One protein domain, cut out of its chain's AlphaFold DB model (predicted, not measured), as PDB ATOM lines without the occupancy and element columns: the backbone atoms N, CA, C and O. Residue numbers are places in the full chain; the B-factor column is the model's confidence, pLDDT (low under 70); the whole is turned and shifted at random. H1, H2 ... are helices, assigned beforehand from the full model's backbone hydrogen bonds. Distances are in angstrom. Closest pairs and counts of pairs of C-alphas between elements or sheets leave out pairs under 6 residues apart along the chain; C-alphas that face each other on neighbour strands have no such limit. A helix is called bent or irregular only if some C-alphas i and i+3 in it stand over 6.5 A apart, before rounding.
ATOM      1  N   GLU A   4     138.282 143.970 148.590       78.44
ATOM      2  CA  GLU A   4     137.731 144.987 149.499       78.44
ATOM      3  C   GLU A   4     136.189 145.056 149.532       78.44
ATOM      4  O   GLU A   4     135.611 145.565 150.488       78.44
ATOM      5  N   LEU A   5     135.504 144.564 148.493       82.25
ATOM      6  CA  LEU A   5     134.036 144.577 148.395       82.25
ATOM      7  C   LEU A   5     133.398 143.242 148.790       82.25
ATOM      8  O   LEU A   5     132.186 143.171 148.983       82.25
ATOM      9  N   THR A   6     134.203 142.189 148.942       87.62
ATOM     10  CA  THR A   6     133.722 140.851 149.299       87.62
ATOM     11  C   THR A   6     133.148 140.825 150.713       87.62
ATOM     12  O   THR A   6     132.077 140.266 150.917       87.62
ATOM     13  N   VAL A   7     133.814 141.470 151.676       91.25
ATOM     14  CA  VAL A   7     133.353 141.498 153.074       91.25
ATOM     15  C   VAL A   7     132.000 142.212 153.207       91.25
ATOM     16  O   VAL A   7     131.073 141.584 153.713       91.25
ATOM     17  N   PRO A   8     131.812 143.446 152.690       91.25
ATOM     18  CA  PRO A   8     130.499 144.088 152.703       91.25
ATOM     19  C   PRO A   8     129.390 143.264 152.049       91.25
ATOM     20  O   PRO A   8     128.293 143.187 152.595       91.25
ATOM     21  N   ALA A   9     129.670 142.625 150.909       90.94
ATOM     22  CA  ALA A   9     128.691 141.787 150.223       90.94
ATOM     23  C   ALA A   9     128.271 140.579 151.077       90.94
ATOM     24  O   ALA A   9     127.080 140.300 151.198       90.94
ATOM     25  N   ILE A  10     129.232 139.906 151.720       94.19
ATOM     26  CA  ILE A  10     128.954 138.799 152.645       94.19
ATOM     27  C   ILE A  10     128.121 139.285 153.833       94.19
ATOM     28  O   ILE A  10     127.159 138.615 154.195       94.19
ATOM     29  N   CYS A  11     128.425 140.456 154.404       94.12
ATOM     30  CA  CYS A  11     127.620 141.033 155.484       94.12
ATOM     31  C   CYS A  11     126.162 141.251 155.054       94.12
ATOM     32  O   CYS A  11     125.250 140.874 155.787       94.12
ATOM     33  N   GLY A  12     125.938 141.779 153.848       92.94
ATOM     34  CA  GLY A  12     124.594 141.965 153.294       92.94
ATOM     35  C   GLY A  12     123.847 140.646 153.083       92.94
ATOM     36  O   GLY A  12     122.669 140.548 153.412       92.94
ATOM     37  N   MET A  13     124.535 139.609 152.596       95.81
ATOM     38  CA  MET A  13     123.957 138.268 152.433       95.81
ATOM     39  C   MET A  13     123.673 137.571 153.770       95.81
ATOM     40  O   MET A  13     122.728 136.793 153.864       95.81
ATOM     41  N   ALA A  14     124.489 137.831 154.793       96.94
ATOM     42  CA  ALA A  14     124.372 137.212 156.109       96.94
ATOM     43  C   ALA A  14     123.309 137.873 157.000       96.94
ATOM     44  O   ALA A  14     122.763 137.201 157.869       96.94
ATOM     45  N   ALA A  15     122.986 139.155 156.795       96.50
ATOM     46  CA  ALA A  15     122.046 139.876 157.658       96.50
ATOM     47  C   ALA A  15     120.650 139.209 157.749       96.50
ATOM     48  O   ALA A  15     120.212 138.949 158.870       96.50
ATOM     49  N   PRO A  16     119.967 138.837 156.642       96.44
ATOM     50  CA  PRO A  16     118.664 138.171 156.731       96.44
ATOM     51  C   PRO A  16     118.676 136.813 157.461       96.44
ATOM     52  O   PRO A  16     117.851 136.631 158.358       96.44
ATOM     53  N   PRO A  17     119.573 135.850 157.147       97.69
ATOM     54  CA  PRO A  17     119.581 134.571 157.855       97.69
ATOM     55  C   PRO A  17     119.991 134.707 159.325       97.69
ATOM     56  O   PRO A  17     119.467 133.963 160.152       97.69
ATOM     57  N   VAL A  18     120.868 135.657 159.675       97.38
ATOM     58  CA  VAL A  18     121.200 135.952 161.081       97.38
ATOM     59  C   VAL A  18     119.965 136.448 161.828       97.38
ATOM     60  O   VAL A  18     119.622 135.872 162.860       97.38
ATOM     61  N   MET A  19     119.258 137.435 161.265       96.69
ATOM     62  CA  MET A  19     118.028 137.981 161.841       96.69
ATOM     63  C   MET A  19     116.989 136.890 162.095       96.69
ATOM     64  O   MET A  19     116.512 136.737 163.218       96.69
ATOM     65  N   VAL A  20     116.672 136.098 161.069       96.75
ATOM     66  CA  VAL A  20     115.665 135.032 161.162       96.75
ATOM     67  C   VAL A  20     116.099 133.941 162.140       96.75
ATOM     68  O   VAL A  20     115.295 133.499 162.956       96.75
ATOM     69  N   GLY A  21     117.365 133.517 162.095       97.06
ATOM     70  CA  GLY A  21     117.879 132.452 162.955       97.06
ATOM     71  C   GLY A  21     117.853 132.825 164.436       97.06
ATOM     72  O   GLY A  21     117.381 132.045 165.264       97.06
ATOM     73  N   LEU A  22     118.311 134.029 164.779       96.50
ATOM     74  CA  LEU A  22     118.306 134.502 166.164       96.50
ATOM     75  C   LEU A  22     116.903 134.880 166.646       96.50
ATOM     76  O   LEU A  22     116.598 134.661 167.817       96.50
ATOM     77  N   TRP A  23     116.026 135.378 165.770       95.81
ATOM     78  CA  TRP A  23     114.623 135.606 166.119       95.81
ATOM     79  C   TRP A  23     113.884 134.292 166.395       95.81
ATOM     80  O   TRP A  23     113.157 134.188 167.386       95.81
ATOM     81  N   ALA A  24     114.120 133.255 165.589       95.25
ATOM     82  CA  ALA A  24     113.587 131.917 165.833       95.25
ATOM     83  C   ALA A  24     114.121 131.335 167.151       95.25
ATOM     84  O   ALA A  24     113.347 130.809 167.949       95.25
ATOM     85  N   LEU A  25     115.419 131.495 167.428       95.38
ATOM     86  CA  LEU A  25     116.012 131.092 168.703       95.38
ATOM     87  C   LEU A  25     115.372 131.831 169.886       95.38
ATOM     88  O   LEU A  25     114.957 131.193 170.850       95.38
ATOM     89  N   ALA A  26     115.245 133.157 169.809       94.44
ATOM     90  CA  ALA A  26     114.605 133.961 170.848       94.44
ATOM     91  C   ALA A  26     113.142 133.544 171.070       94.44
ATOM     92  O   ALA A  26     112.699 133.470 172.215       94.44
ATOM     93  N   SER A  27     112.426 133.207 169.991       93.19
ATOM     94  CA  SER A  27     111.050 132.699 170.039       93.19
ATOM     95  C   SER A  27     110.969 131.358 170.782       93.19
ATOM     96  O   SER A  27     110.152 131.202 171.682       93.19
ATOM     97  N   VAL A  28     111.851 130.399 170.470       94.00
ATOM     98  CA  VAL A  28     111.897 129.081 171.143       94.00
ATOM     99  C   VAL A  28     112.253 129.210 172.627       94.00
ATOM    100  O   VAL A  28     111.733 128.471 173.461       94.00
ATOM    101  N   LEU A  29     113.106 130.173 172.978       93.25
ATOM    102  CA  LEU A  29     113.501 130.456 174.361       93.25
ATOM    103  C   LEU A  29     112.419 131.183 175.180       93.25
ATOM    104  O   LEU A  29     112.651 131.483 176.357       93.25
ATOM    105  N   ARG A  30     111.260 131.486 174.582       92.00
ATOM    106  CA  ARG A  30     110.150 132.214 175.207       92.00
ATOM    107  C   ARG A  30     108.845 131.428 175.091       92.00
ATOM    108  O   ARG A  30     108.038 131.692 174.202       92.00
ATOM    109  N   PRO A  31     108.603 130.478 176.013       89.81
ATOM    110  CA  PRO A  31     107.338 129.756 176.071       89.81
ATOM    111  C   PRO A  31     106.150 130.724 176.138       89.81
ATOM    112  O   PRO A  31     106.155 131.653 176.945       89.81
ATOM    113  N   GLY A  32     105.146 130.508 175.287       87.38
ATOM    114  CA  GLY A  32     103.963 131.371 175.195       87.38
ATOM    115  C   GLY A  32     104.117 132.594 174.285       87.38
ATOM    116  O   GLY A  32     103.159 133.350 174.151       87.38
ATOM    117  N   TYR A  33     105.278 132.788 173.648       89.00
ATOM    118  CA  TYR A  33     105.419 133.767 172.574       89.00
ATOM    119  C   TYR A  33     104.739 133.270 171.295       89.00
ATOM    120  O   TYR A  33     105.001 132.154 170.843       89.00
ATOM    121  N   ASP A  34     103.897 134.111 170.701       88.06
ATOM    122  CA  ASP A  34     103.213 133.832 169.440       88.06
ATOM    123  C   ASP A  34     103.580 134.894 168.399       88.06
ATOM    124  O   ASP A  34     103.259 136.071 168.534       88.06
ATOM    125  N   GLN A  35     104.241 134.450 167.333       87.88
ATOM    126  CA  GLN A  35     104.747 135.288 166.245       87.88
ATOM    127  C   GLN A  35     103.639 135.973 165.432       87.88
ATOM    128  O   GLN A  35     103.922 136.933 164.716       87.88
ATOM    129  N   LEU A  36     102.403 135.466 165.495       86.31
ATOM    130  CA  LEU A  36     101.262 136.014 164.758       86.31
ATOM    131  C   LEU A  36     100.550 137.124 165.532       86.31
ATOM    132  O   LEU A  36      99.958 138.011 164.917       86.31
ATOM    133  N   THR A  37     100.587 137.071 166.864       84.88
ATOM    134  CA  THR A  37      99.818 137.974 167.734       84.88
ATOM    135  C   THR A  37     100.695 138.949 168.517       84.88
ATOM    136  O   THR A  37     100.239 140.051 168.827       84.88
ATOM    137  N   GLN A  38     101.952 138.590 168.793       86.88
ATOM    138  CA  GLN A  38     102.913 139.401 169.542       86.88
ATOM    139  C   GLN A  38     104.002 139.965 168.631       86.88
ATOM    140  O   GLN A  38     104.368 139.396 167.600       86.88
ATOM    141  N   LYS A  39     104.557 141.115 169.011       88.94
ATOM    142  CA  LYS A  39     105.570 141.804 168.201       88.94
ATOM    143  C   LYS A  39     106.932 141.136 168.354       88.94
ATOM    144  O   LYS A  39     107.303 140.683 169.434       88.94
ATOM    145  N   GLY A  40     107.740 141.157 167.294       86.88
ATOM    146  CA  GLY A  40     109.144 140.719 167.344       86.88
ATOM    147  C   GLY A  40     109.958 141.440 168.423       86.88
ATOM    148  O   GLY A  40     110.778 140.827 169.104       86.88
ATOM    149  N   SER A  41     109.688 142.730 168.633       88.88
ATOM    150  CA  SER A  41     110.379 143.553 169.627       88.88
ATOM    151  C   SER A  41     110.069 143.189 171.081       88.88
ATOM    152  O   SER A  41     110.887 143.484 171.950       88.88
ATOM    153  N   GLU A  42     108.967 142.488 171.369       91.94
ATOM    154  CA  GLU A  42     108.643 142.045 172.736       91.94
ATOM    155  C   GLU A  42     109.652 141.018 173.262       91.94
ATOM    156  O   GLU A  42     109.945 140.978 174.463       91.94
ATOM    157  N   LEU A  43     110.263 140.241 172.359       92.38
ATOM    158  CA  LEU A  43     111.362 139.332 172.686       92.38
ATOM    159  C   LEU A  43     112.613 140.078 173.162       92.38
ATOM    160  O   LEU A  43     113.437 139.477 173.840       92.38
ATOM    161  N   GLY A  44     112.743 141.374 172.866       92.44
ATOM    162  CA  GLY A  44     113.797 142.254 173.385       92.44
ATOM    163  C   GLY A  44     113.604 142.684 174.843       92.44
ATOM    164  O   GLY A  44     114.419 143.430 175.387       92.44
ATOM    165  N   THR A  45     112.551 142.198 175.505       91.12
ATOM    166  CA  THR A  45     112.212 142.506 176.902       91.12
ATOM    167  C   THR A  45     112.041 141.228 177.714       91.12
ATOM    168  O   THR A  45     111.723 140.181 177.155       91.12
ATOM    169  N   GLY A  46     112.242 141.275 179.032       88.38
ATOM    170  CA  GLY A  46     112.055 140.106 179.901       88.38
ATOM    171  C   GLY A  46     113.166 139.043 179.787       88.38
ATOM    172  O   GLY A  46     114.303 139.369 179.427       88.38
ATOM    173  N   PRO A  47     112.876 137.770 180.126       87.44
ATOM    174  CA  PRO A  47     113.868 136.693 180.129       87.44
ATOM    175  C   PRO A  47     114.486 136.465 178.747       87.44
ATOM    176  O   PRO A  47     113.795 136.548 177.734       87.44
ATOM    177  N   ASN A  48     115.783 136.155 178.693       90.69
ATOM    178  CA  ASN A  48     116.525 135.891 177.448       90.69
ATOM    179  C   ASN A  48     116.484 137.035 176.408       90.69
ATOM    180  O   ASN A  48     116.846 136.829 175.251       90.69
ATOM    181  N   SER A  49     116.105 138.249 176.823       93.31
ATOM    182  CA  SER A  49     115.984 139.432 175.956       93.31
ATOM    183  C   SER A  49     117.266 139.811 175.227       93.31
ATOM    184  O   SER A  49     117.228 140.330 174.111       93.31
ATOM    185  N   LEU A  50     118.410 139.481 175.826       94.62
ATOM    186  CA  LEU A  50     119.723 139.674 175.224       94.62
ATOM    187  C   LEU A  50     119.850 139.010 173.851       94.62
ATOM    188  O   LEU A  50     120.549 139.556 173.005       94.62
ATOM    189  N   VAL A  51     119.170 137.885 173.600       95.69
ATOM    190  CA  VAL A  51     119.233 137.203 172.297       95.69
ATOM    191  C   VAL A  51     118.653 138.096 171.204       95.69
ATOM    192  O   VAL A  51     119.307 138.312 170.186       95.69
ATOM    193  N   MET A  52     117.466 138.667 171.428       96.25
ATOM    194  CA  MET A  52     116.823 139.533 170.440       96.25
ATOM    195  C   MET A  52     117.501 140.908 170.356       96.25
ATOM    196  O   MET A  52     117.721 141.416 169.261       96.25
ATOM    197  N   ASN A  53     117.914 141.487 171.487       96.62
ATOM    198  CA  ASN A  53     118.608 142.781 171.490       96.62
ATOM    199  C   ASN A  53     119.963 142.694 170.775       96.62
ATOM    200  O   ASN A  53     120.290 143.554 169.957       96.62
ATOM    201  N   ALA A  54     120.729 141.622 171.007       97.06
ATOM    202  CA  ALA A  54     121.964 141.369 170.270       97.06
ATOM    203  C   ALA A  54     121.695 141.106 168.784       97.06
ATOM    204  O   ALA A  54     122.449 141.587 167.942       97.06
ATOM    205  N   ASN A  55     120.616 140.392 168.451       97.62
ATOM    206  CA  ASN A  55     120.219 140.150 167.067       97.62
ATOM    207  C   ASN A  55     119.979 141.455 166.296       97.62
ATOM    208  O   ASN A  55     120.515 141.630 165.199       97.62
ATOM    209  N   PHE A  56     119.238 142.390 166.895       96.94
ATOM    210  CA  PHE A  56     118.997 143.716 166.331       96.94
ATOM    211  C   PHE A  56     120.308 144.477 166.090       96.94
ATOM    212  O   PHE A  56     120.573 144.935 164.977       96.94
ATOM    213  N   VAL A  57     121.192 144.534 167.093       98.00
ATOM    214  CA  VAL A  57     122.487 145.223 166.960       98.00
ATOM    215  C   VAL A  57     123.362 144.584 165.881       98.00
ATOM    216  O   VAL A  57     123.869 145.285 165.007       98.00
ATOM    217  N   VAL A  58     123.539 143.262 165.908       98.00
ATOM    218  CA  VAL A  58     124.399 142.548 164.951       98.00
ATOM    219  C   VAL A  58     123.870 142.710 163.531       98.00
ATOM    220  O   VAL A  58     124.632 143.060 162.630       98.00
ATOM    221  N   THR A  59     122.569 142.513 163.326       97.75
ATOM    222  CA  THR A  59     121.946 142.650 162.005       97.75
ATOM    223  C   THR A  59     122.063 144.081 161.487       97.75
ATOM    224  O   THR A  59     122.462 144.283 160.339       97.75
ATOM    225  N   GLY A  60     121.818 145.083 162.335       97.12
ATOM    226  CA  GLY A  60     121.982 146.487 161.968       97.12
ATOM    227  C   GLY A  60     123.418 146.833 161.561       97.12
ATOM    228  O   GLY A  60     123.632 147.480 160.535       97.12
ATOM    229  N   LEU A  61     124.423 146.328 162.283       97.94
ATOM    230  CA  LEU A  61     125.832 146.507 161.911       97.94
ATOM    231  C   LEU A  61     126.172 145.834 160.574       97.94
ATOM    232  O   LEU A  61     126.855 146.443 159.749       97.94
ATOM    233  N   LEU A  62     125.676 144.619 160.320       97.56
ATOM    234  CA  LEU A  62     125.872 143.931 159.037       97.56
ATOM    235  C   LEU A  62     125.281 144.736 157.870       97.56
ATOM    236  O   LEU A  62     125.935 144.889 156.834       97.56
ATOM    237  N   ILE A  63     124.086 145.304 158.058       97.38
ATOM    238  CA  ILE A  63     123.427 146.187 157.086       97.38
ATOM    239  C   ILE A  63     124.265 147.446 156.829       97.38
ATOM    240  O   ILE A  63     124.471 147.819 155.672       97.38
ATOM    241  N   LEU A  64     124.794 148.086 157.876       97.25
ATOM    242  CA  LEU A  64     125.629 149.284 157.735       97.25
ATOM    243  C   LEU A  64     126.938 148.984 156.996       97.25
ATOM    244  O   LEU A  64     127.307 149.725 156.085       97.25
ATOM    245  N   ILE A  65     127.611 147.878 157.323       95.88
ATOM    246  CA  ILE A  65     128.835 147.449 156.628       95.88
ATOM    247  C   ILE A  65     128.542 147.210 155.140       95.88
ATOM    248  O   ILE A  65     129.298 147.677 154.282       95.88
ATOM    249  N   PHE A  66     127.427 146.548 154.820       95.50
ATOM    250  CA  PHE A  66     126.976 146.367 153.440       95.50
ATOM    251  C   PHE A  66     126.706 147.709 152.743       95.50
ATOM    252  O   PHE A  66     127.203 147.929 151.637       95.50
ATOM    253  N   CYS A  67     126.010 148.636 153.407       95.44
ATOM    254  CA  CYS A  67     125.724 149.980 152.898       95.44
ATOM    255  C   CYS A  67     127.007 150.744 152.528       95.44
ATOM    256  O   CYS A  67     127.110 151.293 151.429       95.44
ATOM    257  N   PHE A  68     128.036 150.703 153.381       92.94
ATOM    258  CA  PHE A  68     129.339 151.317 153.096       92.94
ATOM    259  C   PHE A  68     130.072 150.682 151.910       92.94
ATOM    260  O   PHE A  68     130.742 151.386 151.149       92.94
ATOM    261  N   GLY A  69     129.963 149.365 151.723       91.25
ATOM    262  CA  GLY A  69     130.502 148.702 150.533       91.25
ATOM    263  C   GLY A  69     129.749 149.083 149.261       91.25
ATOM    264  O   GLY A  69     130.362 149.297 148.209       91.25
ATOM    265  N   LEU A  70     128.428 149.219 149.366       90.56
ATOM    266  CA  LEU A  70     127.562 149.581 148.255       90.56
ATOM    267  C   LEU A  70     127.825 151.024 147.800       90.56
ATOM    268  O   LEU A  70     128.016 151.239 146.606       90.56
ATOM    269  N   LEU A  71     127.994 151.967 148.737       90.31
ATOM    270  CA  LEU A  71     128.418 153.358 148.491       90.31
ATOM    271  C   LEU A  71     129.653 153.471 147.582       90.31
ATOM    272  O   LEU A  71     129.742 154.387 146.771       90.31
ATOM    273  N   LYS A  72     130.602 152.537 147.702       87.00
ATOM    274  CA  LYS A  72     131.848 152.516 146.913       87.00
ATOM    275  C   LYS A  72     131.701 151.854 145.536       87.00
ATOM    276  O   LYS A  72     132.654 151.872 144.758       87.00
ATOM    277  N   SER A  73     130.555 151.233 145.257       85.38
ATOM    278  CA  SER A  73     130.368 150.319 144.122       85.38
ATOM    279  C   SER A  73     129.257 150.737 143.164       85.38
ATOM    280  O   SER A  73     129.289 150.342 142.000       85.38
ATOM    281  N   ILE A  74     128.272 151.507 143.629       85.44
ATOM    282  CA  ILE A  74     127.106 151.902 142.831       85.44
ATOM    283  C   ILE A  74     127.271 153.306 142.242       85.44
ATOM    284  O   ILE A  74     127.888 154.183 142.841       85.44
ATOM    285  N   GLY A  75     126.714 153.528 141.048       81.31
ATOM    286  CA  GLY A  75     126.754 154.833 140.382       81.31
ATOM    287  C   GLY A  75     125.921 155.901 141.104       81.31
ATOM    288  O   GLY A  75     124.969 155.585 141.823       81.31
ATOM    289  N   ALA A  76     126.239 157.177 140.863       80.81
ATOM    290  CA  ALA A  76     125.634 158.351 141.508       80.81
ATOM    291  C   ALA A  76     124.203 158.697 141.021       80.81
ATOM    292  O   ALA A  76     123.856 159.859 140.827       80.81
ATOM    293  N   GLY A  77     123.356 157.695 140.786       88.31
ATOM    294  CA  GLY A  77     121.962 157.909 140.397       88.31
ATOM    295  C   GLY A  77     121.073 158.292 141.585       88.31
ATOM    296  O   GLY A  77     121.242 157.771 142.683       88.31
ATOM    297  N   LYS A  78     120.047 159.120 141.350       88.19
ATOM    298  CA  LYS A  78     119.066 159.524 142.381       88.19
ATOM    299  C   LYS A  78     118.451 158.347 143.157       88.19
ATOM    300  O   LYS A  78     118.342 158.389 144.375       88.19
ATOM    301  N   TRP A  79     118.103 157.266 142.457       89.88
ATOM    302  CA  TRP A  79     117.502 156.066 143.052       89.88
ATOM    303  C   TRP A  79     118.510 155.223 143.837       89.88
ATOM    304  O   TRP A  79     118.172 154.631 144.855       89.88
ATOM    305  N   SER A  80     119.757 155.217 143.372       89.44
ATOM    306  CA  SER A  80     120.891 154.569 144.030       89.44
ATOM    307  C   SER A  80     121.193 155.251 145.372       89.44
ATOM    308  O   SER A  80     121.287 154.590 146.406       89.44
ATOM    309  N   GLN A  81     121.202 156.588 145.395       90.50
ATOM    310  CA  GLN A  81     121.344 157.367 146.628       90.50
ATOM    311  C   GLN A  81     120.157 157.193 147.580       90.50
ATOM    312  O   GLN A  81     120.367 157.006 148.775       90.50
ATOM    313  N   ALA A  82     118.923 157.202 147.068       92.94
ATOM    314  CA  ALA A  82     117.741 156.958 147.893       92.94
ATOM    315  C   ALA A  82     117.808 155.583 148.582       92.94
ATOM    316  O   ALA A  82     117.612 155.496 149.791       92.94
ATOM    317  N   GLY A  83     118.162 154.525 147.841       92.94
ATOM    318  CA  GLY A  83     118.327 153.178 148.396       92.94
ATOM    319  C   GLY A  83     119.385 153.107 149.500       92.94
ATOM    320  O   GLY A  83     119.146 152.494 150.538       92.94
ATOM    321  N   LEU A  84     120.521 153.787 149.326       93.88
ATOM    322  CA  LEU A  84     121.563 153.881 150.354       93.88
ATOM    323  C   LEU A  84     121.093 154.606 151.615       93.88
ATOM    324  O   LEU A  84     121.415 154.174 152.719       93.88
ATOM    325  N   ILE A  85     120.325 155.687 151.460       94.25
ATOM    326  CA  ILE A  85     119.755 156.425 152.592       94.25
ATOM    327  C   ILE A  85     118.789 155.524 153.363       94.25
ATOM    328  O   ILE A  85     118.918 155.412 154.578       94.25
ATOM    329  N   PHE A  86     117.879 154.825 152.677       94.19
ATOM    330  CA  PHE A  86     116.971 153.879 153.331       94.19
ATOM    331  C   PHE A  86     117.721 152.759 154.050       94.19
ATOM    332  O   PHE A  86     117.376 152.423 155.179       94.19
ATOM    333  N   LEU A  87     118.776 152.221 153.438       95.19
ATOM    334  CA  LEU A  87     119.586 151.163 154.034       95.19
ATOM    335  C   LEU A  87     120.357 151.653 155.268       95.19
ATOM    336  O   LEU A  87     120.451 150.938 156.264       95.19
ATOM    337  N   ALA A  88     120.884 152.878 155.227       95.81
ATOM    338  CA  ALA A  88     121.535 153.506 156.371       95.81
ATOM    339  C   ALA A  88     120.541 153.768 157.512       95.81
ATOM    340  O   ALA A  88     120.835 153.436 158.659       95.81
ATOM    341  N   ILE A  89     119.353 154.298 157.198       95.75
ATOM    342  CA  ILE A  89     118.273 154.507 158.173       95.75
ATOM    343  C   ILE A  89     117.862 153.169 158.798       95.75
ATOM    344  O   ILE A  89     117.790 153.085 160.020       95.75
ATOM    345  N   ALA A  90     117.670 152.119 157.992       94.38
ATOM    346  CA  ALA A  90     117.367 150.763 158.455       94.38
ATOM    347  C   ALA A  90     118.438 150.217 159.402       94.38
ATOM    348  O   ALA A  90     118.118 149.811 160.513       94.38
ATOM    349  N   GLY A  91     119.712 150.263 159.008       96.12
ATOM    350  CA  GLY A  91     120.803 149.770 159.848       96.12
ATOM    351  C   GLY A  91     120.929 150.524 161.177       96.12
ATOM    352  O   GLY A  91     121.084 149.897 162.222       96.12
ATOM    353  N   VAL A  92     120.817 151.858 161.161       97.25
ATOM    354  CA  VAL A  92     120.846 152.675 162.388       97.25
ATOM    355  C   VAL A  92     119.628 152.404 163.266       97.25
ATOM    356  O   VAL A  92     119.781 152.246 164.475       97.25
ATOM    357  N   GLY A  93     118.435 152.335 162.672       95.25
ATOM    358  CA  GLY A  93     117.194 152.030 163.378       95.25
ATOM    359  C   GLY A  93     117.253 150.672 164.067       95.25
ATOM    360  O   GLY A  93     116.888 150.567 165.231       95.25
ATOM    361  N   GLU A  94     117.799 149.660 163.398       95.62
ATOM    362  CA  GLU A  94     117.940 148.319 163.963       95.62
ATOM    363  C   GLU A  94     118.922 148.290 165.142       95.62
ATOM    364  O   GLU A  94     118.605 147.769 166.211       95.62
ATOM    365  N   VAL A  95     120.091 148.931 165.005       97.62
ATOM    366  CA  VAL A  95     121.043 149.065 166.122       97.62
ATOM    367  C   VAL A  95     120.396 149.789 167.301       97.62
ATOM    368  O   VAL A  95     120.508 149.340 168.442       97.62
ATOM    369  N   ALA A  96     119.695 150.890 167.034       96.19
ATOM    370  CA  ALA A  96     119.031 151.669 168.067       96.19
ATOM    371  C   ALA A  96     117.910 150.872 168.755       96.19
ATOM    372  O   ALA A  96     117.804 150.943 169.972       96.19
ATOM    373  N   THR A  97     117.149 150.052 168.024       94.31
ATOM    374  CA  THR A  97     116.136 149.138 168.582       94.31
ATOM    375  C   THR A  97     116.732 148.158 169.595       94.31
ATOM    376  O   THR A  97     116.123 147.905 170.632       94.31
ATOM    377  N   GLY A  98     117.927 147.621 169.328       93.62
ATOM    378  CA  GLY A  98     118.602 146.711 170.257       93.62
ATOM    379  C   GLY A  98     119.213 147.403 171.482       93.62
ATOM    380  O   GLY A  98     119.279 146.801 172.552       93.62
ATOM    381  N   ILE A  99     119.648 148.663 171.346       96.19
ATOM    382  CA  ILE A  99     120.197 149.474 172.453       96.19
ATOM    383  C   ILE A  99     119.077 150.040 173.337       96.19
ATOM    384  O   ILE A  99     119.227 150.111 174.557       96.19
ATOM    385  N   PHE A 100     117.963 150.429 172.720       94.94
ATOM    386  CA  PHE A 100     116.784 151.003 173.356       94.94
ATOM    387  C   PHE A 100     115.588 150.061 173.157       94.94
ATOM    388  O   PHE A 100     114.741 150.296 172.285       94.94
ATOM    389  N   PRO A 101     115.513 148.962 173.933       92.62
ATOM    390  CA  PRO A 101     114.387 148.045 173.856       92.62
ATOM    391  C   PRO A 101     113.090 148.736 174.294       92.62
ATOM    392  O   PRO A 101     113.099 149.731 175.027       92.62
ATOM    393  N   CYS A 102     111.966 148.189 173.834       92.06
ATOM    394  CA  CYS A 102     110.647 148.616 174.283       92.06
ATOM    395  C   CYS A 102     110.434 148.253 175.772       92.06
ATOM    396  O   CYS A 102     111.163 147.441 176.341       92.06
ATOM    397  N   ASP A 103     109.429 148.842 176.409       90.81
ATOM    398  CA  ASP A 103     108.942 148.411 177.718       90.81
ATOM    399  C   ASP A 103     108.130 147.103 177.569       90.81
ATOM    400  O   ASP A 103     107.674 146.785 176.466       90.81
ATOM    401  N   PRO A 104     107.912 146.318 178.643       88.81
ATOM    402  CA  PRO A 104     107.118 145.088 178.571       88.81
ATOM    403  C   PRO A 104     105.756 145.288 177.880       88.81
ATOM    404  O   PRO A 104     105.010 146.208 178.210       88.81
ATOM    405  N   GLY A 105     105.448 144.430 176.899       85.44
ATOM    406  CA  GLY A 105     104.255 144.542 176.042       85.44
ATOM    407  C   GLY A 105     104.367 145.566 174.899       85.44
ATOM    408  O   GLY A 105     103.412 145.761 174.149       85.44
ATOM    409  N   CYS A 106     105.519 146.232 174.753       87.44
ATOM    410  CA  CYS A 106     105.801 147.281 173.770       87.44
ATOM    411  C   CYS A 106     104.632 148.279 173.574       87.44
ATOM    412  O   CYS A 106     104.072 148.361 172.460       87.44
ATOM    413  N   PRO A 107     104.230 149.024 174.628       88.62
ATOM    414  CA  PRO A 107     103.223 150.081 174.530       88.62
ATOM    415  C   PRO A 107     103.687 151.226 173.615       88.62
ATOM    416  O   PRO A 107     104.828 151.283 173.176       88.62
ATOM    417  N   LEU A 108     102.795 152.166 173.290       86.38
ATOM    418  CA  LEU A 108     103.156 153.305 172.428       86.38
ATOM    419  C   LEU A 108     103.966 154.373 173.170       86.38
ATOM    420  O   LEU A 108     104.788 155.061 172.567       86.38
ATOM    421  N   THR A 109     103.722 154.516 174.467       87.62
ATOM    422  CA  THR A 109     104.338 155.501 175.355       87.62
ATOM    423  C   THR A 109     104.850 154.795 176.604       87.62
ATOM    424  O   THR A 109     104.417 153.687 176.912       87.62
ATOM    425  N   GLY A 110     105.780 155.424 177.320       91.00
ATOM    426  CA  GLY A 110     106.395 154.821 178.496       91.00
ATOM    427  C   GLY A 110     107.735 155.470 178.804       91.00
ATOM    428  O   GLY A 110     107.861 156.697 178.763       91.00
ATOM    429  N   SER A 111     108.730 154.640 179.097       93.31
ATOM    430  CA  SER A 111     110.099 155.063 179.373       93.31
ATOM    431  C   SER A 111     110.729 155.842 178.201       93.31
ATOM    432  O   SER A 111     110.277 155.748 177.056       93.31
ATOM    433  N   PRO A 112     111.822 156.595 178.432       94.25
ATOM    434  CA  PRO A 112     112.574 157.219 177.342       94.25
ATOM    435  C   PRO A 112     113.041 156.212 176.278       94.25
ATOM    436  O   PRO A 112     112.997 156.519 175.089       94.25
ATOM    437  N   SER A 113     113.422 154.997 176.698       92.00
ATOM    438  CA  SER A 113     113.773 153.894 175.793       92.00
ATOM    439  C   SER A 113     112.584 153.505 174.915       92.00
ATOM    440  O   SER A 113     112.717 153.434 173.695       92.00
ATOM    441  N   GLN A 114     111.391 153.373 175.505       93.06
ATOM    442  CA  GLN A 114     110.155 153.102 174.773       93.06
ATOM    443  C   GLN A 114     109.806 154.210 173.776       93.06
ATOM    444  O   GLN A 114     109.375 153.913 172.667       93.06
ATOM    445  N   LEU A 115     109.991 155.485 174.124       92.19
ATOM    446  CA  LEU A 115     109.717 156.589 173.198       92.19
ATOM    447  C   LEU A 115     110.659 156.564 171.988       92.19
ATOM    448  O   LEU A 115     110.202 156.753 170.858       92.19
ATOM    449  N   ILE A 116     111.946 156.282 172.210       92.88
ATOM    450  CA  ILE A 116     112.929 156.094 171.133       92.88
ATOM    451  C   ILE A 116     112.526 154.895 170.268       92.88
ATOM    452  O   ILE A 116     112.430 155.025 169.047       92.88
ATOM    453  N   HIS A 117     112.211 153.761 170.895       92.19
ATOM    454  CA  HIS A 117     111.767 152.546 170.219       92.19
ATOM    455  C   HIS A 117     110.512 152.780 169.363       92.19
ATOM    456  O   HIS A 117     110.472 152.405 168.194       92.19
ATOM    457  N   THR A 118     109.493 153.448 169.912       90.44
ATOM    458  CA  THR A 118     108.269 153.803 169.181       90.44
ATOM    459  C   THR A 118     108.581 154.724 168.004       90.44
ATOM    460  O   THR A 118     108.046 154.517 166.916       90.44
ATOM    461  N   GLY A 119     109.460 155.714 168.188       90.06
ATOM    462  CA  GLY A 119     109.894 156.608 167.113       90.06
ATOM    463  C   GLY A 119     110.518 155.846 165.944       90.06
ATOM    464  O   GLY A 119     110.156 156.088 164.794       90.06
ATOM    465  N   ILE A 120     111.384 154.873 166.236       90.31
ATOM    466  CA  ILE A 120     111.974 153.979 165.231       90.31
ATOM    467  C   ILE A 120     110.878 153.151 164.552       90.31
ATOM    468  O   ILE A 120     110.777 153.152 163.328       90.31
ATOM    469  N   ALA A 121     110.008 152.499 165.324       86.25
ATOM    470  CA  ALA A 121     108.950 151.644 164.786       86.25
ATOM    471  C   ALA A 121     108.007 152.391 163.824       86.25
ATOM    472  O   ALA A 121     107.612 151.837 162.797       86.25
ATOM    473  N   VAL A 122     107.687 153.659 164.107       86.56
ATOM    474  CA  VAL A 122     106.851 154.505 163.237       86.56
ATOM    475  C   VAL A 122     107.507 154.755 161.878       86.56
ATOM    476  O   VAL A 122     106.802 154.764 160.869       86.56
ATOM    477  N   VAL A 123     108.832 154.917 161.832       86.25
ATOM    478  CA  VAL A 123     109.579 155.119 160.579       86.25
ATOM    479  C   VAL A 123     109.482 153.892 159.665       86.25
ATOM    480  O   VAL A 123     109.421 154.059 158.449       86.25
ATOM    481  N   PHE A 124     109.433 152.678 160.226       82.69
ATOM    482  CA  PHE A 124     109.491 151.433 159.442       82.69
ATOM    483  C   PHE A 124     108.141 150.767 159.178       82.69
ATOM    484  O   PHE A 124     107.927 150.260 158.080       82.69
ATOM    485  N   PHE A 125     107.235 150.742 160.156       75.00
ATOM    486  CA  PHE A 125     106.040 149.889 160.100       75.00
ATOM    487  C   PHE A 125     104.723 150.660 159.994       75.00
ATOM    488  O   PHE A 125     103.662 150.039 159.917       75.00
ATOM    489  N   ALA A 126     104.769 151.999 159.984       68.69
ATOM    490  CA  ALA A 126     103.598 152.837 160.234       68.69
ATOM    491  C   ALA A 126     102.841 152.361 161.500       68.69
ATOM    492  O   ALA A 126     103.347 151.576 162.305       68.69
TER     493      ALA A 126
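What this domain is: This is residues 4 to 126 of the 138 residues of an uncharacterized protein of Crenarchaeota archaeon 13_1_20CM_2_51_8 (UniProt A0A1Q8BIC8). Long helix H3 lies between bent H1 and long H4, both running opposite to it; H5 folds back on H4's later part, and short H2 packs at H3's start. The printed part, 123 residues with helices H1 to H5 and no named strand, is all helix, compact with radius of gyration of the C-alphas 15.5 A, and spans 46 by 27 by 23 A.

Where its parts are: H1, residues 4 to 28, begins at C-alpha 4 (137.731, 144.987, 149.499). By hydrogen bonds one helix, it is bent: C-alphas 13 and 16 are 6.8 A apart. Arm H1a, residues 4 to 13, is irregular, C-alphas 4 and 7 being 6.6 A apart; H1b is 16 to 28. H2 is 40 to 44; H3, 49 to 71, measures 33.2 A; H4, 78 to 99, 31.7 A; H5, 112 to 125, ends at C-alpha 125 (106.040, 149.889, 160.100).

How they stand to each other: Hub H3 touches H1a (closest C-alphas Pro 8 and Phe 66, 4.3 A), H1b (Ala 26 and Val 51, 5.8 A), H2 (Gly 44 and Met 52, 5.0 A) and, as a hairpin, H4 (Gly 60 and Gly 91, 4.1 A; 23 degrees). H2 has 0 of 1 O i to N i+4 pairs within hydrogen-bond range, but 2 of 2 i+3.

The domain as a whole: Links H1 to H2 and H4 to H5 are long. Residue 126 is under 70.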